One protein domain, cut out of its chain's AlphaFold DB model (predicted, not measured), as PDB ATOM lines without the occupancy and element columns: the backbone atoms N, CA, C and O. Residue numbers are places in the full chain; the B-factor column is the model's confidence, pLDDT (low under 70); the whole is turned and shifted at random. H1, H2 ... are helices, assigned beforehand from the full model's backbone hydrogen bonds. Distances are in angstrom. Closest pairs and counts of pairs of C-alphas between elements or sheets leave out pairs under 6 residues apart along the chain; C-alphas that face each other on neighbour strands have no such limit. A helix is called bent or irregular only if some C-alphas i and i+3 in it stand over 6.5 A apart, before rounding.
ATOM      1  N   CYS A  76      15.597  -1.182 -10.008       45.00
ATOM      2  CA  CYS A  76      14.368  -1.581 -10.683       45.00
ATOM      3  C   CYS A  76      13.275  -1.791  -9.624       45.00
ATOM      4  O   CYS A  76      13.490  -2.576  -8.691       45.00
ATOM      5  N   PRO A  77      12.100  -1.148  -9.756       54.16
ATOM      6  CA  PRO A  77      10.928  -1.529  -8.986       54.16
ATOM      7  C   PRO A  77      10.742  -3.045  -9.063       54.16
ATOM      8  O   PRO A  77      10.856  -3.651 -10.129       54.16
ATOM      9  N   PHE A  78      10.480  -3.678  -7.921       54.22
ATOM     10  CA  PHE A  78      10.405  -5.140  -7.804       54.22
ATOM     11  C   PHE A  78       9.344  -5.766  -8.735       54.22
ATOM     12  O   PHE A  78       9.417  -6.943  -9.099       54.22
ATOM     13  N   ASP A  79       8.398  -4.935  -9.165       54.19
ATOM     14  CA  ASP A  79       7.265  -5.250 -10.031       54.19
ATOM     15  C   ASP A  79       7.653  -5.254 -11.517       54.19
ATOM     16  O   ASP A  79       6.942  -5.827 -12.340       54.19
ATOM     17  N   GLU A  80       8.804  -4.670 -11.865       56.41
ATOM     18  CA  GLU A  80       9.345  -4.629 -13.228       56.41
ATOM     19  C   GLU A  80      10.262  -5.823 -13.536       56.41
ATOM     20  O   GLU A  80      10.461  -6.170 -14.703       56.41
ATOM     21  N   ILE A  81      10.764  -6.527 -12.512       62.88
ATOM     22  CA  ILE A  81      11.625  -7.717 -12.657       62.88
ATOM     23  C   ILE A  81      11.018  -8.792 -13.585       62.88
ATOM     24  O   ILE A  81      11.756  -9.298 -14.433       62.88
ATOM     25  N   PRO A  82       9.713  -9.136 -13.525       59.97
ATOM     26  CA  PRO A  82       9.108 -10.108 -14.442       59.97
ATOM     27  C   PRO A  82       9.293  -9.757 -15.917       59.97
ATOM     28  O   PRO A  82       9.566 -10.639 -16.723       59.97
ATOM     29  N   SER A  83       9.204  -8.468 -16.258       58.72
ATOM     30  CA  SER A  83       9.330  -7.991 -17.639       58.72
ATOM     31  C   SER A  83      10.757  -8.120 -18.187       58.72
ATOM     32  O   SER A  83      10.958  -8.287 -19.388       58.72
ATOM     33  N   HIS A  84      11.756  -8.106 -17.296       60.19
ATOM     34  CA  HIS A  84      13.158  -8.352 -17.627       60.19
ATOM     35  C   HIS A  84      13.502  -9.843 -17.713       60.19
ATOM     36  O   HIS A  84      14.450 -10.211 -18.406       60.19
ATOM     37  N   VAL A  85      12.759 -10.692 -17.000       61.03
ATOM     38  CA  VAL A  85      12.937 -12.151 -17.013       61.03
ATOM     39  C   VAL A  85      12.244 -12.777 -18.226       61.03
ATOM     40  O   VAL A  85      12.795 -13.704 -18.818       61.03
ATOM     41  N   ASP A  86      11.079 -12.260 -18.620       60.03
ATOM     42  CA  ASP A  86      10.344 -12.714 -19.798       60.03
ATOM     43  C   ASP A  86       9.634 -11.546 -20.506       60.03
ATOM     44  O   ASP A  86       8.656 -10.981 -20.013       60.03
ATOM     45  N   SER A  87      10.100 -11.211 -21.714       52.84
ATOM     46  CA  SER A  87       9.498 -10.175 -22.564       52.84
ATOM     47  C   SER A  87       8.114 -10.552 -23.116       52.84
ATOM     48  O   SER A  87       7.458  -9.715 -23.736       52.84
ATOM     49  N   HIS A  88       7.680 -11.803 -22.928       47.66
ATOM     50  CA  HIS A  88       6.383 -12.342 -23.340       47.66
ATOM     51  C   HIS A  88       5.494 -12.754 -22.153       47.66
ATOM     52  O   HIS A  88       4.483 -13.426 -22.370       47.66
ATOM     53  N   ALA A  89       5.834 -12.336 -20.926       53.56
ATOM     54  CA  ALA A  89       5.092 -12.686 -19.716       53.56
ATOM     55  C   ALA A  89       3.585 -12.399 -19.860       53.56
ATOM     56  O   ALA A  89       3.158 -11.281 -20.163       53.56
ATOM     57  N   SER A  90       2.766 -13.425 -19.633       53.62
ATOM     58  CA  SER A  90       1.309 -13.333 -19.715       53.62
ATOM     59  C   SER A  90       0.718 -12.661 -18.465       53.62
ATOM     60  O   SER A  90       1.358 -12.565 -17.416       53.62
ATOM     61  N   SER A  91      -0.556 -12.249 -18.518       52.31
ATOM     62  CA  SER A  91      -1.273 -11.727 -17.338       52.31
ATOM     63  C   SER A  91      -1.305 -12.719 -16.161       52.31
ATOM     64  O   SER A  91      -1.354 -12.308 -15.000       52.31
ATOM     65  N   HIS A  92      -1.217 -14.025 -16.441       54.34
ATOM     66  CA  HIS A  92      -1.124 -15.079 -15.432       54.34
ATOM     67  C   HIS A  92       0.230 -15.105 -14.706       54.34
ATOM     68  O   HIS A  92       0.274 -15.459 -13.524       54.34
ATOM     69  N   ASP A  93       1.316 -14.700 -15.365       64.12
ATOM     70  CA  ASP A  93       2.665 -14.700 -14.789       64.12
ATOM     71  C   ASP A  93       2.857 -13.532 -13.815       64.12
ATOM     72  O   ASP A  93       3.427 -13.708 -12.736       64.12
ATOM     73  N   SER A  94       2.258 -12.377 -14.120       65.94
ATOM     74  CA  SER A  94       2.229 -11.211 -13.225       65.94
ATOM     75  C   SER A  94       1.464 -11.495 -11.920       65.94
ATOM     76  O   SER A  94       1.954 -11.204 -10.827       65.94
ATOM     77  N   PHE A  95       0.310 -12.172 -11.993       74.19
ATOM     78  CA  PHE A  95      -0.446 -12.562 -10.793       74.19
ATOM     79  C   PHE A  95       0.330 -13.545  -9.900       74.19
ATOM     80  O   PHE A  95       0.324 -13.429  -8.671       74.19
ATOM     81  N   ARG A  96       1.019 -14.522 -10.505       76.94
ATOM     82  CA  ARG A  96       1.845 -15.491  -9.766       76.94
ATOM     83  C   ARG A  96       3.048 -14.821  -9.115       76.94
ATOM     84  O   ARG A  96       3.345 -15.146  -7.968       76.94
ATOM     85  N   TRP A  97       3.695 -13.884  -9.805       79.81
ATOM     86  CA  TRP A  97       4.783 -13.084  -9.247       79.81
ATOM     87  C   TRP A  97       4.336 -12.299  -8.018       79.81
ATOM     88  O   TRP A  97       4.936 -12.423  -6.950       79.81
ATOM     89  N   ASN A  98       3.226 -11.565  -8.140       81.25
ATOM     90  CA  ASN A  98       2.722 -10.748  -7.045       81.25
ATOM     91  C   ASN A  98       2.400 -11.610  -5.806       81.25
ATOM     92  O   ASN A  98       2.783 -11.281  -4.686       81.25
ATOM     93  N   LYS A  99       1.775 -12.777  -6.012       83.88
ATOM     94  CA  LYS A  99       1.394 -13.696  -4.928       83.88
ATOM     95  C   LYS A  99       2.570 -14.447  -4.290       83.88
ATOM     96  O   LYS A  99       2.522 -14.717  -3.094       83.88
ATOM     97  N   LEU A 100       3.562 -14.868  -5.075       82.38
ATOM     98  CA  LEU A 100       4.615 -15.788  -4.618       82.38
ATOM     99  C   LEU A 100       5.934 -15.091  -4.275       82.38
ATOM    100  O   LEU A 100       6.742 -15.667  -3.550       82.38
ATOM    101  N   VAL A 101       6.164 -13.891  -4.809       82.44
ATOM    102  CA  VAL A 101       7.441 -13.178  -4.695       82.44
ATOM    103  C   VAL A 101       7.232 -11.806  -4.056       82.44
ATOM    104  O   VAL A 101       7.793 -11.572  -2.991       82.44
ATOM    105  N   GLN A 102       6.385 -10.946  -4.630       81.38
ATOM    106  CA  GLN A 102       6.200  -9.563  -4.160       81.38
ATOM    107  C   GLN A 102       5.551  -9.471  -2.772       81.38
ATOM    108  O   GLN A 102       6.179  -8.963  -1.851       81.38
ATOM    109  N   LYS A 103       4.337 -10.009  -2.583       83.50
ATOM    110  CA  LYS A 103       3.635  -9.941  -1.288       83.50
ATOM    111  C   LYS A 103       4.409 -10.602  -0.145       83.50
ATOM    112  O   LYS A 103       4.583  -9.952   0.880       83.50
ATOM    113  N   PRO A 104       4.943 -11.833  -0.298       85.25
ATOM    114  CA  PRO A 104       5.764 -12.427   0.752       85.25
ATOM    115  C   PRO A 104       6.998 -11.575   1.072       85.25
ATOM    116  O   PRO A 104       7.359 -11.442   2.234       85.25
ATOM    117  N   TYR A 105       7.630 -10.954   0.071       80.12
ATOM    118  CA  TYR A 105       8.760 -10.056   0.302       80.12
ATOM    119  C   TYR A 105       8.361  -8.787   1.078       80.12
ATOM    120  O   TYR A 105       9.028  -8.448   2.053       80.12
ATOM    121  N   GLU A 106       7.265  -8.123   0.696       83.31
ATOM    122  CA  GLU A 106       6.721  -6.940   1.387       83.31
ATOM    123  C   GLU A 106       6.318  -7.247   2.841       83.31
ATOM    124  O   GLU A 106       6.490  -6.416   3.731       83.31
ATOM    125  N   GLU A 107       5.838  -8.465   3.098       85.75
ATOM    126  CA  GLU A 107       5.473  -8.971   4.426       85.75
ATOM    127  C   GLU A 107       6.688  -9.454   5.252       85.75
ATOM    128  O   GLU A 107       6.537  -9.830   6.415       85.75
ATOM    129  N   GLY A 108       7.903  -9.426   4.684       82.31
ATOM    130  CA  GLY A 108       9.144  -9.845   5.348       82.31
ATOM    131  C   GLY A 108       9.364 -11.362   5.407       82.31
ATOM    132  O   GLY A 108      10.197 -11.840   6.179       82.31
ATOM    133  N   ASP A 109       8.635 -12.135   4.606       87.75
ATOM    134  CA  ASP A 109       8.762 -13.584   4.498       87.75
ATOM    135  C   ASP A 109       9.933 -13.982   3.581       87.75
ATOM    136  O   ASP A 109       9.946 -13.745   2.368       87.75
ATOM    137  N   GLU A 110      10.916 -14.682   4.155       86.50
ATOM    138  CA  GLU A 110      12.099 -15.166   3.438       86.50
ATOM    139  C   GLU A 110      11.781 -16.090   2.251       86.50
ATOM    140  O   GLU A 110      12.629 -16.265   1.368       86.50
ATOM    141  N   ARG A 111      10.597 -16.718   2.212       86.00
ATOM    142  CA  ARG A 111      10.197 -17.610   1.111       86.00
ATOM    143  C   ARG A 111      10.157 -16.873  -0.226       86.00
ATOM    144  O   ARG A 111      10.627 -17.432  -1.219       86.00
ATOM    145  N   GLY A 112       9.679 -15.625  -0.242       83.06
ATOM    146  CA  GLY A 112       9.648 -14.797  -1.451       83.06
ATOM    147  C   GLY A 112      11.054 -14.514  -1.981       83.06
ATOM    148  O   GLY A 112      11.337 -14.722  -3.162       83.06
ATOM    149  N   LEU A 113      11.979 -14.151  -1.086       84.50
ATOM    150  CA  LEU A 113      13.371 -13.870  -1.444       84.50
ATOM    151  C   LEU A 113      14.122 -15.127  -1.915       84.50
ATOM    152  O   LEU A 113      14.869 -15.070  -2.891       84.50
ATOM    153  N   LYS A 114      13.921 -16.276  -1.259       86.31
ATOM    154  CA  LYS A 114      14.534 -17.557  -1.665       86.31
ATOM    155  C   LYS A 114      14.033 -18.015  -3.033       86.31
ATOM    156  O   LYS A 114      14.823 -18.514  -3.842       86.31
ATOM    157  N   LEU A 115      12.742 -17.828  -3.306       85.44
ATOM    158  CA  LEU A 115      12.157 -18.116  -4.611       85.44
ATOM    159  C   LEU A 115      12.746 -17.196  -5.685       85.44
ATOM    160  O   LEU A 115      13.220 -17.692  -6.705       85.44
ATOM    161  N   LEU A 116      12.819 -15.888  -5.416       83.62
ATOM    162  CA  LEU A 116      13.455 -14.919  -6.309       83.62
ATOM    163  C   LEU A 116      14.905 -15.303  -6.627       83.62
ATOM    164  O   LEU A 116      15.291 -15.367  -7.791       83.62
ATOM    165  N   GLN A 117      15.709 -15.601  -5.605       84.31
ATOM    166  CA  GLN A 117      17.098 -16.021  -5.791       84.31
ATOM    167  C   GLN A 117      17.200 -17.292  -6.637       84.31
ATOM    168  O   GLN A 117      18.090 -17.391  -7.475       84.31
ATOM    169  N   SER A 118      16.289 -18.248  -6.450       84.94
ATOM    170  CA  SER A 118      16.267 -19.497  -7.221       84.94
ATOM    171  C   SER A 118      15.935 -19.261  -8.695       84.94
ATOM    172  O   SER A 118      16.542 -19.897  -9.554       84.94
ATOM    173  N   ILE A 119      15.028 -18.321  -8.983       84.31
ATOM    174  CA  ILE A 119      14.665 -17.907 -10.347       84.31
ATOM    175  C   ILE A 119      15.818 -17.144 -11.007       84.31
ATOM    176  O   ILE A 119      16.168 -17.438 -12.146       84.31
ATOM    177  N   LEU A 120      16.437 -16.192 -10.297       81.44
ATOM    178  CA  LEU A 120      17.482 -15.330 -10.855       81.44
ATOM    179  C   LEU A 120      18.835 -16.039 -11.005       81.44
ATOM    180  O   LEU A 120      19.577 -15.738 -11.931       81.44
ATOM    181  N   LYS A 121      19.182 -16.992 -10.135       82.75
ATOM    182  CA  LYS A 121      20.493 -17.671 -10.140       82.75
ATOM    183  C   LYS A 121      20.913 -18.301 -11.483       82.75
ATOM    184  O   LYS A 121      22.095 -18.189 -11.804       82.75
ATOM    185  N   PRO A 122      20.040 -18.975 -12.261       84.38
ATOM    186  CA  PRO A 122      20.418 -19.515 -13.571       84.38
ATOM    187  C   PRO A 122      20.497 -18.468 -14.694       84.38
ATOM    188  O   PRO A 122      21.161 -18.730 -15.693       84.38
ATOM    189  N   ILE A 123      19.840 -17.312 -14.552       81.38
ATOM    190  CA  ILE A 123      19.708 -16.299 -15.620       81.38
ATOM    191  C   ILE A 123      20.547 -15.036 -15.378       81.38
ATOM    192  O   ILE A 123      20.878 -14.327 -16.323       81.38
ATOM    193  N   MET A 124      20.922 -14.761 -14.128       77.88
ATOM    194  CA  MET A 124      21.633 -13.559 -13.710       77.88
ATOM    195  C   MET A 124      23.017 -13.910 -13.168       77.88
ATOM    196  O   MET A 124      23.166 -14.600 -12.157       77.88
ATOM    197  N   LEU A 125      24.048 -13.340 -13.790       81.38
ATOM    198  CA  LEU A 125      25.398 -13.327 -13.242       81.38
ATOM    199  C   LEU A 125      25.651 -11.984 -12.552       81.38
ATOM    200  O   LEU A 125      25.813 -10.966 -13.217       81.38
ATOM    201  N   ARG A 126      25.756 -11.986 -11.221       81.25
ATOM    202  CA  ARG A 126      26.141 -10.801 -10.442       81.25
ATOM    203  C   ARG A 126      27.529 -10.992  -9.839       81.25
ATOM    204  O   ARG A 126      27.741 -11.914  -9.055       81.25
ATOM    205  N   ARG A 127      28.469 -10.109 -10.183       81.56
ATOM    206  CA  ARG A 127      29.793 -10.010  -9.545       81.56
ATOM    207  C   ARG A 127      29.895  -8.690  -8.795       81.56
ATOM    208  O   ARG A 127      29.302  -7.696  -9.194       81.56
ATOM    209  N   THR A 128      30.645  -8.688  -7.705       82.88
ATOM    210  CA  THR A 128      30.972  -7.477  -6.946       82.88
ATOM    211  C   THR A 128      32.449  -7.147  -7.140       82.88
ATOM    212  O   THR A 128      33.231  -8.010  -7.546       82.88
ATOM    213  N   LYS A 129      32.857  -5.915  -6.812       79.44
ATOM    214  CA  LYS A 129      34.273  -5.500  -6.837       79.44
ATOM    215  C   LYS A 129      35.163  -6.351  -5.912       79.44
ATOM    216  O   LYS A 129      36.365  -6.408  -6.122       79.44
ATOM    217  N   ASN A 130      34.553  -7.061  -4.960       82.12
ATOM    218  CA  ASN A 130      35.219  -7.930  -3.989       82.12
ATOM    219  C   ASN A 130      35.272  -9.403  -4.434       82.12
ATOM    220  O   ASN A 130      35.662 -10.266  -3.651       82.12
TER     221      ASN A 130
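AT A GLANCE: This is residues 76 to 130 of the 411 residues of an uncharacterized protein of Zea mays (UniProt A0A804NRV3). Two helices, the long H2 and the shorter H3, make a V, the chain folding back through a tight turn at its closed end; the short helix H1 lies near the open end of the V. A tail after H3 leads away from this body, and its residues 125 to 130 stick out. The printed part has 55 residues with three named helices, in the order H1, H2, H3, and no named strand; its class is all helix. It is only just compact, close to loose, with a radius of gyration of the C-alphas of 12.0 A, and the C-alphas span 38 by 28 by 19 A.

HOW THE PARTS SIT: H2, residues 91 to 106, is the longest helix. It has a kink of 31 degrees near residue 98, and it is irregular, but only just: C-alphas 100 and 103 are 6.8 A apart. H2 touches H3, residues 110 to 120, with its residues 100 to 105 alone; the closest C-alphas are those of Val 101 and Gly 112, 4.2 A apart. The two run opposite ways at a steep tilt of 49 degrees. With its residues 93 to 97 alone, H2 only just touches H1, residues 81 to 85, with 3 pairs of C-alphas within 8 A; the closest are those of Pro 82 and Ser 94, 7.1 A apart. H1 and H3 are only just apart, their closest C-alphas 8.3 A from each other. Every O i to N i+4 pair is within hydrogen-bond range in H1 and H3, and 9 of 12 are in H2.

IN THESE COORDINATES: H2 begins at C-alpha 91, at (-1.273, -11.727, -17.338), and ends at C-alpha 106, at (6.721, -6.940, 1.387), 20.9 A away. H3 runs from Glu 110 to Leu 120, 15.3 A from first to last C-alpha, and ends at (17.482, -15.330, -10.855). H1, from Ile 81 to Val 85, begins at C-alpha 81, at (11.625, -7.717, -12.657), and its first and last C-alphas are 6.4 A apart.

THE WHOLE: The two C-alphas farthest apart are those of Ser 91 and Asn 130, 39.0 A. The first and last printed C-alphas, of Cys 76 and Asn 130, are 22.8 A apart. The printed part has no cut. The links from H1 to H2, with 5 residues between them, and from H2 to H3, with 3, are tight; no link is long. Residues 125 to 130 stand free. The mean pLDDT of the printed part is 73.6 in this predicted model, and residues 76 to 94 are under 70.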